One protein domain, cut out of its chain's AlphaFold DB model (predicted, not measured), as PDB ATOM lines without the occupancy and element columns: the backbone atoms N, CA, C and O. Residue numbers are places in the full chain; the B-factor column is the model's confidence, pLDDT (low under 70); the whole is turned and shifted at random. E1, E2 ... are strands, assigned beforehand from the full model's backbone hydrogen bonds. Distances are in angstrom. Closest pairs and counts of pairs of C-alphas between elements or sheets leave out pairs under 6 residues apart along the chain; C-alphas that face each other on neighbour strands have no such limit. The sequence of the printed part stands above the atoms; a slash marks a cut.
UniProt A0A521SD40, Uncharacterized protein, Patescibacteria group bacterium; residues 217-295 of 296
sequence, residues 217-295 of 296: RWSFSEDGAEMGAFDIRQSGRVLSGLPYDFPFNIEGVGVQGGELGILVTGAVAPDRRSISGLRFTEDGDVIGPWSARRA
ATOM      1  N   ARG A 217       6.524  26.372  50.112       93.81
ATOM      2  CA  ARG A 217       7.454  26.330  51.238       93.81
ATOM      3  C   ARG A 217       7.362  24.993  51.969       93.81
ATOM      4  O   ARG A 217       6.265  24.533  52.280       93.81
ATOM      5  N   TRP A 218       8.506  24.386  52.267       94.62
ATOM      6  CA  TRP A 218       8.604  23.082  52.927       94.62
ATOM      7  C   TRP A 218       9.640  23.105  54.046       94.62
ATOM      8  O   TRP A 218      10.748  23.592  53.846       94.62
ATOM      9  N   SER A 219       9.296  22.552  55.206       95.00
ATOM     10  CA  SER A 219      10.209  22.320  56.329       95.00
ATOM     11  C   SER A 219      10.868  20.952  56.205       95.00
ATOM     12  O   SER A 219      10.170  19.955  56.022       95.00
ATOM     13  N   PHE A 220      12.194  20.899  56.328       93.50
ATOM     14  CA  PHE A 220      12.998  19.688  56.161       93.50
ATOM     15  C   PHE A 220      13.604  19.222  57.478       93.50
ATOM     16  O   PHE A 220      14.002  20.029  58.320       93.50
ATOM     17  N   SER A 221      13.729  17.906  57.617       93.94
ATOM     18  CA  SER A 221      14.416  17.264  58.726       93.94
ATOM     19  C   SER A 221      15.281  16.103  58.250       93.94
ATOM     20  O   SER A 221      14.879  15.340  57.372       93.94
ATOM     21  N   GLU A 222      16.444  15.953  58.874       93.81
ATOM     22  CA  GLU A 222      17.381  14.847  58.691       93.81
ATOM     23  C   GLU A 222      17.683  14.221  60.047       93.81
ATOM     24  O   GLU A 222      17.948  14.942  61.006       93.81
ATOM     25  N   ASP A 223      17.614  12.894  60.153       92.88
ATOM     26  CA  ASP A 223      17.896  12.164  61.402       92.88
ATOM     27  C   ASP A 223      17.130  12.710  62.632       92.88
ATOM     28  O   ASP A 223      17.576  12.613  63.775       92.88
ATOM     29  N   GLY A 224      15.954  13.304  62.395       87.06
ATOM     30  CA  GLY A 224      15.112  13.932  63.416       87.06
ATOM     31  C   GLY A 224      15.497  15.366  63.804       87.06
ATOM     32  O   GLY A 224      14.795  15.972  64.610       87.06
ATOM     33  N   ALA A 225      16.561  15.937  63.236       92.06
ATOM     34  CA  ALA A 225      16.927  17.342  63.397       92.06
ATOM     35  C   ALA A 225      16.271  18.202  62.306       92.06
ATOM     36  O   ALA A 225      16.231  17.793  61.147       92.06
ATOM     37  N   GLU A 226      15.746  19.383  62.652       91.69
ATOM     38  CA  GLU A 226      15.263  20.341  61.648       91.69
ATOM     39  C   GLU A 226      16.431  21.008  60.918       91.69
ATOM     40  O   GLU A 226      17.353  21.539  61.537       91.69
ATOM     41  N   MET A 227      16.336  21.035  59.592       89.88
ATOM     42  CA  MET A 227      17.251  21.745  58.694       89.88
ATOM     43  C   MET A 227      16.776  23.177  58.414       89.88
ATOM     44  O   MET A 227      17.578  24.055  58.099       89.88
ATOM     45  N   GLY A 228      15.465  23.413  58.515       90.38
ATOM     46  CA  GLY A 228      14.817  24.685  58.204       90.38
ATOM     47  C   GLY A 228      13.779  24.565  57.090       90.38
ATOM     48  O   GLY A 228      13.464  23.470  56.621       90.38
ATOM     49  N   ALA A 229      13.234  25.714  56.686       92.56
ATOM     50  CA  ALA A 229      12.211  25.809  55.651       92.56
ATOM     51  C   ALA A 229      12.773  26.391  54.350       92.56
ATOM     52  O   ALA A 229      13.421  27.439  54.371       92.56
ATOM     53  N   PHE A 230      12.466  25.740  53.231       91.56
ATOM     54  CA  PHE A 230      12.976  26.060  51.903       91.56
ATOM     55  C   PHE A 230      11.825  26.180  50.903       91.56
ATOM     56  O   PHE A 230      10.814  25.482  51.015       91.56
ATOM     57  N   ASP A 231      11.971  27.085  49.938       91.50
ATOM     58  CA  ASP A 231      10.993  27.278  48.872       91.50
ATOM     59  C   ASP A 231      11.324  26.350  47.698       91.50
ATOM     60  O   ASP A 231      12.263  26.598  46.937       91.50
ATOM     61  N   ILE A 232      10.524  25.296  47.538       90.81
ATOM     62  CA  ILE A 232      10.622  24.376  46.409       90.81
ATOM     63  C   ILE A 232      10.021  25.037  45.172       90.81
ATOM     64  O   ILE A 232       8.889  25.533  45.192       90.81
ATOM     65  N   ARG A 233      10.772  24.982  44.070       87.81
ATOM     66  CA  ARG A 233      10.305  25.327  42.727       87.81
ATOM     67  C   ARG A 233      10.381  24.126  41.810       87.81
ATOM     68  O   ARG A 233      11.452  23.534  41.649       87.81
ATOM     69  N   GLN A 234       9.260  23.826  41.171       83.94
ATOM     70  CA  GLN A 234       9.109  22.716  40.252       83.94
ATOM     71  C   GLN A 234       9.022  23.198  38.802       83.94
ATOM     72  O   GLN A 234       8.225  24.072  38.447       83.94
ATOM     73  N   SER A 235       9.831  22.573  37.950       77.31
ATOM     74  CA  SER A 235       9.803  22.716  36.498       77.31
ATOM     75  C   SER A 235       9.669  21.328  35.881       77.31
ATOM     76  O   SER A 235      10.641  20.575  35.796       77.31
ATOM     77  N   GLY A 236       8.445  20.956  35.502       74.31
ATOM     78  CA  GLY A 236       8.134  19.594  35.071       74.31
ATOM     79  C   GLY A 236       8.404  18.578  36.186       74.31
ATOM     80  O   GLY A 236       7.811  18.670  37.262       74.31
ATOM     81  N   ARG A 237       9.305  17.619  35.936       79.50
ATOM     82  CA  ARG A 237       9.746  16.614  36.926       79.50
ATOM     83  C   ARG A 237      10.869  17.118  37.832       79.50
ATOM     84  O   ARG A 237      11.161  16.466  38.826       79.50
ATOM     85  N   VAL A 238      11.494  18.251  37.514       85.19
ATOM     86  CA  VAL A 238      12.653  18.751  38.257       85.19
ATOM     87  C   VAL A 238      12.203  19.635  39.414       85.19
ATOM     88  O   VAL A 238      11.467  20.602  39.220       85.19
ATOM     89  N   LEU A 239      12.696  19.332  40.608       87.81
ATOM     90  CA  LEU A 239      12.583  20.127  41.820       87.81
ATOM     91  C   LEU A 239      13.903  20.844  42.097       87.81
ATOM     92  O   LEU A 239      14.984  20.259  42.032       87.81
ATOM     93  N   SER A 240      13.791  22.115  42.456       87.31
ATOM     94  CA  SER A 240      14.894  22.987  42.856       87.31
ATOM     95  C   SER A 240      14.534  23.733  44.142       87.31
ATOM     96  O   SER A 240      13.358  23.806  44.497       87.31
ATOM     97  N   GLY A 241      15.529  24.283  44.844       80.06
ATOM     98  CA  GLY A 241      15.301  24.978  46.121       80.06
ATOM     99  C   GLY A 241      15.087  24.033  47.308       80.06
ATOM    100  O   GLY A 241      14.383  24.368  48.252       80.06
ATOM    101  N   LEU A 242      15.678  22.840  47.242       77.69
ATOM    102  CA  LEU A 242      15.760  21.878  48.341       77.69
ATOM    103  C   LEU A 242      16.936  22.245  49.275       77.69
ATOM    104  O   LEU A 242      17.764  23.069  48.890       77.69
ATOM    105  N   PRO A 243      17.051  21.663  50.487       80.06
ATOM    106  CA  PRO A 243      18.193  21.906  51.386       80.06
ATOM    107  C   PRO A 243      19.549  21.472  50.806       80.06
ATOM    108  O   PRO A 243      20.586  21.726  51.418       80.06
ATOM    109  N   TYR A 244      19.539  20.819  49.645       78.62
ATOM    110  CA  TYR A 244      20.719  20.440  48.890       78.62
ATOM    111  C   TYR A 244      20.848  21.309  47.639       78.62
ATOM    112  O   TYR A 244      19.853  21.649  46.998       78.62
ATOM    113  N   ASP A 245      22.087  21.601  47.256       79.81
ATOM    114  CA  ASP A 245      22.404  22.451  46.103       79.81
ATOM    115  C   ASP A 245      22.212  21.749  44.738       79.81
ATOM    116  O   ASP A 245      22.446  22.357  43.691       79.81
ATOM    117  N   PHE A 246      21.746  20.494  44.725       83.94
ATOM    118  CA  PHE A 246      21.472  19.720  43.513       83.94
ATOM    119  C   PHE A 246      19.968  19.528  43.249       83.94
ATOM    120  O   PHE A 246      19.160  19.484  44.182       83.94
ATOM    121  N   PRO A 247      19.562  19.401  41.970       85.19
ATOM    122  CA  PRO A 247      18.170  19.175  41.603       85.19
ATOM    123  C   PRO A 247      17.700  17.760  41.956       85.19
ATOM    124  O   PRO A 247      18.473  16.802  41.951       85.19
ATOM    125  N   PHE A 248      16.398  17.630  42.198       88.69
ATOM    126  CA  PHE A 248      15.725  16.343  42.377       88.69
ATOM    127  C   PHE A 248      14.756  16.110  41.222       88.69
ATOM    128  O   PHE A 248      14.234  17.057  40.646       88.69
ATOM    129  N   ASN A 249      14.482  14.853  40.906       86.75
ATOM    130  CA  ASN A 249      13.492  14.426  39.932       86.75
ATOM    131  C   ASN A 249      12.310  13.765  40.642       86.75
ATOM    132  O   ASN A 249      12.501  13.029  41.610       86.75
ATOM    133  N   ILE A 250      11.102  14.012  40.147       83.19
ATOM    134  CA  ILE A 250       9.879  13.318  40.548       83.19
ATOM    135  C   ILE A 250       9.606  12.205  39.547       83.19
ATOM    136  O   ILE A 250       9.484  12.474  38.349       83.19
ATOM    137  N   GLU A 251       9.446  10.987  40.057       78.12
ATOM    138  CA  GLU A 251       9.035   9.828  39.270       78.12
ATOM    139  C   GLU A 251       7.885   9.093  39.974       78.12
ATOM    140  O   GLU A 251       8.064   8.476  41.026       78.12
ATOM    141  N   GLY A 252       6.673   9.191  39.423       75.50
ATOM    142  CA  GLY A 252       5.451   8.675  40.043       75.50
ATOM    143  C   GLY A 252       5.190   9.313  41.412       75.50
ATOM    144  O   GLY A 252       4.939  10.513  41.514       75.50
ATOM    145  N   VAL A 253       5.252   8.499  42.470       80.19
ATOM    146  CA  VAL A 253       5.159   8.959  43.874       80.19
ATOM    147  C   VAL A 253       6.524   9.177  44.528       80.19
ATOM    148  O   VAL A 253       6.594   9.530  45.704       80.19
ATOM    149  N   GLY A 254       7.607   8.925  43.796       85.19
ATOM    150  CA  GLY A 254       8.973   9.037  44.274       85.19
ATOM    151  C   GLY A 254       9.593  10.398  43.972       85.19
ATOM    152  O   GLY A 254       9.266  11.049  42.981       85.19
ATOM    153  N   VAL A 255      10.538  10.798  44.816       89.00
ATOM    154  CA  VAL A 255      11.512  11.849  44.530       89.00
ATOM    155  C   VAL A 255      12.915  11.279  44.658       89.00
ATOM    156  O   VAL A 255      13.195  10.513  45.582       89.00
ATOM    157  N   GLN A 256      13.804  11.660  43.751       90.25
ATOM    158  CA  GLN A 256      15.193  11.232  43.773       90.25
ATOM    159  C   GLN A 256      16.116  12.379  43.385       90.25
ATOM    160  O   GLN A 256      15.898  13.046  42.382       90.25
ATOM    161  N   GLY A 257      17.178  12.581  44.147       88.62
ATOM    162  CA  GLY A 257      18.252  13.510  43.824       88.62
ATOM    163  C   GLY A 257      19.589  12.903  44.208       88.62
ATOM    164  O   GLY A 257      19.652  11.943  44.976       88.62
ATOM    165  N   GLY A 258      20.671  13.445  43.675       85.88
ATOM    166  CA  GLY A 258      21.995  13.040  44.109       85.88
ATOM    167  C   GLY A 258      23.088  13.858  43.458       85.88
ATOM    168  O   GLY A 258      22.963  14.293  42.313       85.88
ATOM    169  N   GLU A 259      24.166  14.032  44.203       83.19
ATOM    170  CA  GLU A 259      25.409  14.621  43.731       83.19
ATOM    171  C   GLU A 259      26.571  13.984  44.497       83.19
ATOM    172  O   GLU A 259      26.472  13.769  45.705       83.19
ATOM    173  N   LEU A 260      27.639  13.666  43.757       71.31
ATOM    174  CA  LEU A 260      28.959  13.204  44.205       71.31
ATOM    175  C   LEU A 260      29.017  12.690  45.654       71.31
ATOM    176  O   LEU A 260      29.364  13.420  46.586       71.31
ATOM    177  N   GLY A 261      28.739  11.399  45.810       80.12
ATOM    178  CA  GLY A 261      28.874  10.663  47.064       80.12
ATOM    179  C   GLY A 261      27.586  10.508  47.867       80.12
ATOM    180  O   GLY A 261      27.588   9.719  48.811       80.12
ATOM    181  N   ILE A 262      26.498  11.210  47.514       86.56
ATOM    182  CA  ILE A 262      25.209  11.110  48.211       86.56
ATOM    183  C   ILE A 262      24.058  10.929  47.219       86.56
ATOM    184  O   ILE A 262      23.860  11.727  46.301       86.56
ATOM    185  N   LEU A 263      23.249   9.901  47.462       89.00
ATOM    186  CA  LEU A 263      21.970   9.648  46.806       89.00
ATOM    187  C   LEU A 263      20.843   9.873  47.812       89.00
ATOM    188  O   LEU A 263      20.880   9.366  48.929       89.00
ATOM    189  N   VAL A 264      19.815  10.609  47.418       91.12
ATOM    190  CA  VAL A 264      18.653  10.909  48.253       91.12
ATOM    191  C   VAL A 264      17.413  10.408  47.537       91.12
ATOM    192  O   VAL A 264      17.147  10.800  46.404       91.12
ATOM    193  N   THR A 265      16.637   9.552  48.192       92.12
ATOM    194  CA  THR A 265      15.357   9.062  47.669       92.12
ATOM    195  C   THR A 265      14.254   9.331  48.673       92.12
ATOM    196  O   THR A 265      14.503   9.358  49.875       92.12
ATOM    197  N   GLY A 266      13.026   9.528  48.211       91.69
ATOM    198  CA  GLY A 266      11.869   9.682  49.080       91.69
ATOM    199  C   GLY A 266      10.563   9.362  48.380       91.69
ATOM    200  O   GLY A 266      10.501   9.284  47.159       91.69
ATOM    201  N   ALA A 267       9.520   9.174  49.177       90.94
ATOM    202  CA  ALA A 267       8.154   8.990  48.728       90.94
ATOM    203  C   ALA A 267       7.309  10.175  49.191       90.94
ATOM    204  O   ALA A 267       7.347  10.569  50.360       90.94
ATOM    205  N   VAL A 268       6.550  10.739  48.263       90.25
ATOM    206  CA  VAL A 268       5.558  11.777  48.523       90.25
ATOM    207  C   VAL A 268       4.305  11.100  49.081       90.25
ATOM    208  O   VAL A 268       3.829  10.097  48.547       90.25
ATOM    209  N   ALA A 269       3.760  11.636  50.167       89.19
ATOM    210  CA  ALA A 269       2.528  11.136  50.756       89.19
ATOM    211  C   ALA A 269       1.310  11.447  49.862       89.19
ATOM    212  O   ALA A 269       1.301  12.473  49.179       89.19
ATOM    213  N   PRO A 270       0.238  10.629  49.906       83.00
ATOM    214  CA  PRO A 270      -0.966  10.853  49.097       83.00
ATOM    215  C   PRO A 270      -1.645  12.211  49.314       83.00
ATOM    216  O   PRO A 270      -2.259  12.749  48.398       83.00
ATOM    217  N   ASP A 271      -1.512  12.785  50.514       86.56
ATOM    218  CA  ASP A 271      -2.022  14.120  50.844       86.56
ATOM    219  C   ASP A 271      -1.173  15.265  50.266       86.56
ATOM    220  O   ASP A 271      -1.570  16.428  50.347       86.56
ATOM    221  N   ARG A 272      -0.008  14.942  49.682       86.00
ATOM    222  CA  ARG A 272       0.961  15.863  49.064       86.00
ATOM    223  C   ARG A 272       1.498  16.910  50.038       86.00
ATOM    224  O   ARG A 272       1.983  17.967  49.623       86.00
ATOM    225  N   ARG A 273       1.401  16.632  51.340       91.12
ATOM    226  CA  ARG A 273       1.861  17.511  52.422       91.12
ATOM    227  C   ARG A 273       3.130  17.019  53.081       91.12
ATOM    228  O   ARG A 273       3.719  17.762  53.861       91.12
ATOM    229  N   SER A 274       3.562  15.800  52.783       93.44
ATOM    230  CA  SER A 274       4.802  15.258  53.320       93.44
ATOM    231  C   SER A 274       5.569  14.428  52.299       93.44
ATOM    232  O   SER A 274       4.994  13.852  51.381       93.44
ATOM    233  N   ILE A 275       6.887  14.405  52.465       93.44
ATOM    234  CA  ILE A 275       7.821  13.544  51.751       93.44
ATOM    235  C   ILE A 275       8.667  12.851  52.813       93.44
ATOM    236  O   ILE A 275       9.026  13.461  53.822       93.44
ATOM    237  N   SER A 276       8.953  11.568  52.651       94.19
ATOM    238  CA  SER A 276       9.793  10.824  53.593       94.19
ATOM    239  C   SER A 276      10.657   9.825  52.855       94.19
ATOM    240  O   SER A 276      10.207   9.208  51.893       94.19
ATOM    241  N   GLY A 277      11.900   9.673  53.293       94.19
ATOM    242  CA  GLY A 277      12.870   8.936  52.511       94.19
ATOM    243  C   GLY A 277      14.166   8.621  53.229       94.19
ATOM    244  O   GLY A 277      14.296   8.801  54.442       94.19
ATOM    245  N   LEU A 278      15.125   8.132  52.451       93.25
ATOM    246  CA  LEU A 278      16.442   7.718  52.909       93.25
ATOM    247  C   LEU A 278      17.529   8.403  52.085       93.25
ATOM    248  O   LEU A 278      17.350   8.732  50.911       93.25
ATOM    249  N   ARG A 279      18.669   8.606  52.736       92.38
ATOM    250  CA  ARG A 279      19.908   9.066  52.118       92.38
ATOM    251  C   ARG A 279      20.904   7.920  52.129       92.38
ATOM    252  O   ARG A 279      20.980   7.183  53.115       92.38
ATOM    253  N   PHE A 280      21.666   7.803  51.057       90.56
ATOM    254  CA  PHE A 280      22.632   6.744  50.825       90.56
ATOM    255  C   PHE A 280      23.959   7.338  50.377       90.56
ATOM    256  O   PHE A 280      23.986   8.404  49.762       90.56
ATOM    257  N   THR A 281      25.050   6.632  50.646       89.94
ATOM    258  CA  THR A 281      26.311   6.853  49.942       89.94
ATOM    259  C   THR A 281      26.205   6.322  48.511       89.94
ATOM    260  O   THR A 281      25.293   5.561  48.181       89.94
ATOM    261  N   GLU A 282      27.150   6.688  47.644       82.81
ATOM    262  CA  GLU A 282      27.251   6.090  46.301       82.81
ATOM    263  C   GLU A 282      27.470   4.569  46.332       82.81
ATOM    264  O   GLU A 282      27.008   3.870  45.431       82.81
ATOM    265  N   ASP A 283      28.098   4.052  47.390       86.56
ATOM    266  CA  ASP A 283      28.309   2.615  47.600       86.56
ATOM    267  C   ASP A 283      27.038   1.890  48.096       86.56
ATOM    268  O   ASP A 283      27.022   0.667  48.231       86.56
ATOM    269  N   GLY A 284      25.951   2.635  48.338       81.06
ATOM    270  CA  GLY A 284      24.654   2.110  48.766       81.06
ATOM    271  C   GLY A 284      24.472   2.008  50.281       81.06
ATOM    272  O   GLY A 284      23.438   1.509  50.732       81.06
ATOM    273  N   ASP A 285      25.425   2.498  51.078       91.25
ATOM    274  CA  ASP A 285      25.298   2.506  52.534       91.25
ATOM    275  C   ASP A 285      24.275   3.547  52.979       91.25
ATOM    276  O   ASP A 285      24.290   4.692  52.532       91.25
ATOM    277  N   VAL A 286      23.395   3.173  53.907       92.44
ATOM    278  CA  VAL A 286      22.390   4.092  54.450       92.44
ATOM    279  C   VAL A 286      23.068   5.124  55.351       92.44
ATOM    280  O   VAL A 286      23.643   4.778  56.380       92.44
ATOM    281  N   ILE A 287      22.938   6.400  54.989       92.06
ATOM    282  CA  ILE A 287      23.379   7.540  55.803       92.06
ATOM    283  C   ILE A 287      22.349   7.806  56.905       92.06
ATOM    284  O   ILE A 287      22.708   7.933  58.072       92.06
ATOM    285  N   GLY A 288      21.065   7.855  56.541       92.50
ATOM    286  CA  GLY A 288      19.978   8.074  57.494       92.50
ATOM    287  C   GLY A 288      18.688   8.603  56.861       92.50
ATOM    288  O   GLY A 288      18.672   8.959  55.674       92.50
ATOM    289  N   PRO A 289      17.582   8.638  57.623       95.38
ATOM    290  CA  PRO A 289      16.302   9.127  57.137       95.38
ATOM    291  C   PRO A 289      16.283  10.641  56.935       95.38
ATOM    292  O   PRO A 289      16.975  11.404  57.612       95.38
ATOM    293  N   TRP A 290      15.408  11.073  56.035       94.12
ATOM    294  CA  TRP A 290      15.028  12.471  55.884       94.12
ATOM    295  C   TRP A 290      13.518  12.589  55.683       94.12
ATOM    296  O   TRP A 290      12.833  11.641  55.282       94.12
ATOM    297  N   SER A 291      12.985  13.768  55.970       94.94
ATOM    298  CA  SER A 291      11.591  14.090  55.695       94.94
ATOM    299  C   SER A 291      11.422  15.561  55.353       94.94
ATOM    300  O   SER A 291      12.220  16.405  55.756       94.94
ATOM    301  N   ALA A 292      10.359  15.859  54.617       94.12
ATOM    302  CA  ALA A 292       9.896  17.211  54.373       94.12
ATOM    303  C   ALA A 292       8.395  17.297  54.629       94.12
ATOM    304  O   ALA A 292       7.657  16.343  54.372       94.12
ATOM    305  N   ARG A 293       7.924  18.443  55.113       95.44
ATOM    306  CA  ARG A 293       6.497  18.751  55.251       95.44
ATOM    307  C   ARG A 293       6.207  20.128  54.688       95.44
ATOM    308  O   ARG A 293       7.021  21.026  54.875       95.44
ATOM    309  N   ARG A 294       5.064  20.310  54.023       93.00
ATOM    310  CA  ARG A 294       4.616  21.649  53.618       93.00
ATOM    311  C   ARG A 294       4.541  22.529  54.864       93.00
ATOM    312  O   ARG A 294       3.956  22.121  55.865       93.00
ATOM    313  N   ALA A 295       5.183  23.689  54.803       84.69
ATOM    314  CA  ALA A 295       5.034  24.711  55.822       84.69
ATOM    315  C   ALA A 295       3.680  25.393  55.593       84.69
ATOM    316  O   ALA A 295       3.391  25.792  54.461       84.69
TER     317      ALA A 295
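This is residues 217 to 295 of the 296 residues of an uncharacterized protein of Patescibacteria group bacterium (UniProt A0A521SD40). This is a small closed barrel of eight strands, E1 to E8, set round the ring in chain order, with E8 beside E1 to close it. E2, the longest strand, bends by 59 degrees at residue 229 and pairs with E1 by one part and with E3 by another. The printed part has 79 residues with eight named strands and no named helix; it is all strand, and the barrel's neighbour pairs are antiparallel. The whole is compact, with a radius of gyration of the C-alphas of 11.6 A, and rounded, spanning 31 by 28 by 23 A.

The strands form a meander, each the antiparallel neighbour of the one before. E1, residues 217 to 222, and E2, residues 225 to 235, form a hairpin: C-alphas 219 and 229 face each other at 4.1 A, and N 220 and O 228 are within hydrogen-bond range at 2.9 A. The pairing of E2 is staggered: its residues 225 to 231 pair with E1, and its residues 233 to 235 with E3, residues 238 to 240, where N 233 and O 240 are 2.9 A apart. E3 and E4, residues 248 to 251, form a hairpin with N 239 and O 248 at 2.7 A. E4 and E5, residues 254 to 259, have N 249 and O 256 at 2.7 A. E5 and E6, residues 262 to 268, stand at 164 degrees between their directions, with N 257 and O 264 at 2.9 A. E6 and E7, residues 274 to 281, have C-alphas 266 and 277 facing each other at 3.7 A and N 265 and O 278 at 2.9 A. E7 and E8, residues 286 to 294, have N 277 and O 290 at 2.9 A. E8 and E1 close the ring, with N 221 and O 291 at 2.8 A. E1 and E5, for instance, are apart.

E1 begins at C-alpha 217, (7.454, 26.330, 51.238), and is 16.9 A long. E2 measures 28.3 A from first to last C-alpha, E3 6.6 A and E4 9.8 A. E5 is 17.4 A long, E6 19.7 A and E7 23.3 A. E8 is 25.0 A long and ends at C-alpha 294, (4.616, 21.649, 53.618).

The C-alphas of Asp 283 and Ala 295, the two farthest apart, are 33.1 A apart, while those of Arg 217 and Ala 295, the first and last printed, are 5.4 A apart. The printed part has no cut. The link from E3 to E4, seven residues, is short, and the others are tight. The mean pLDDT of the printed part is 88.0, and no printed residue is under 70.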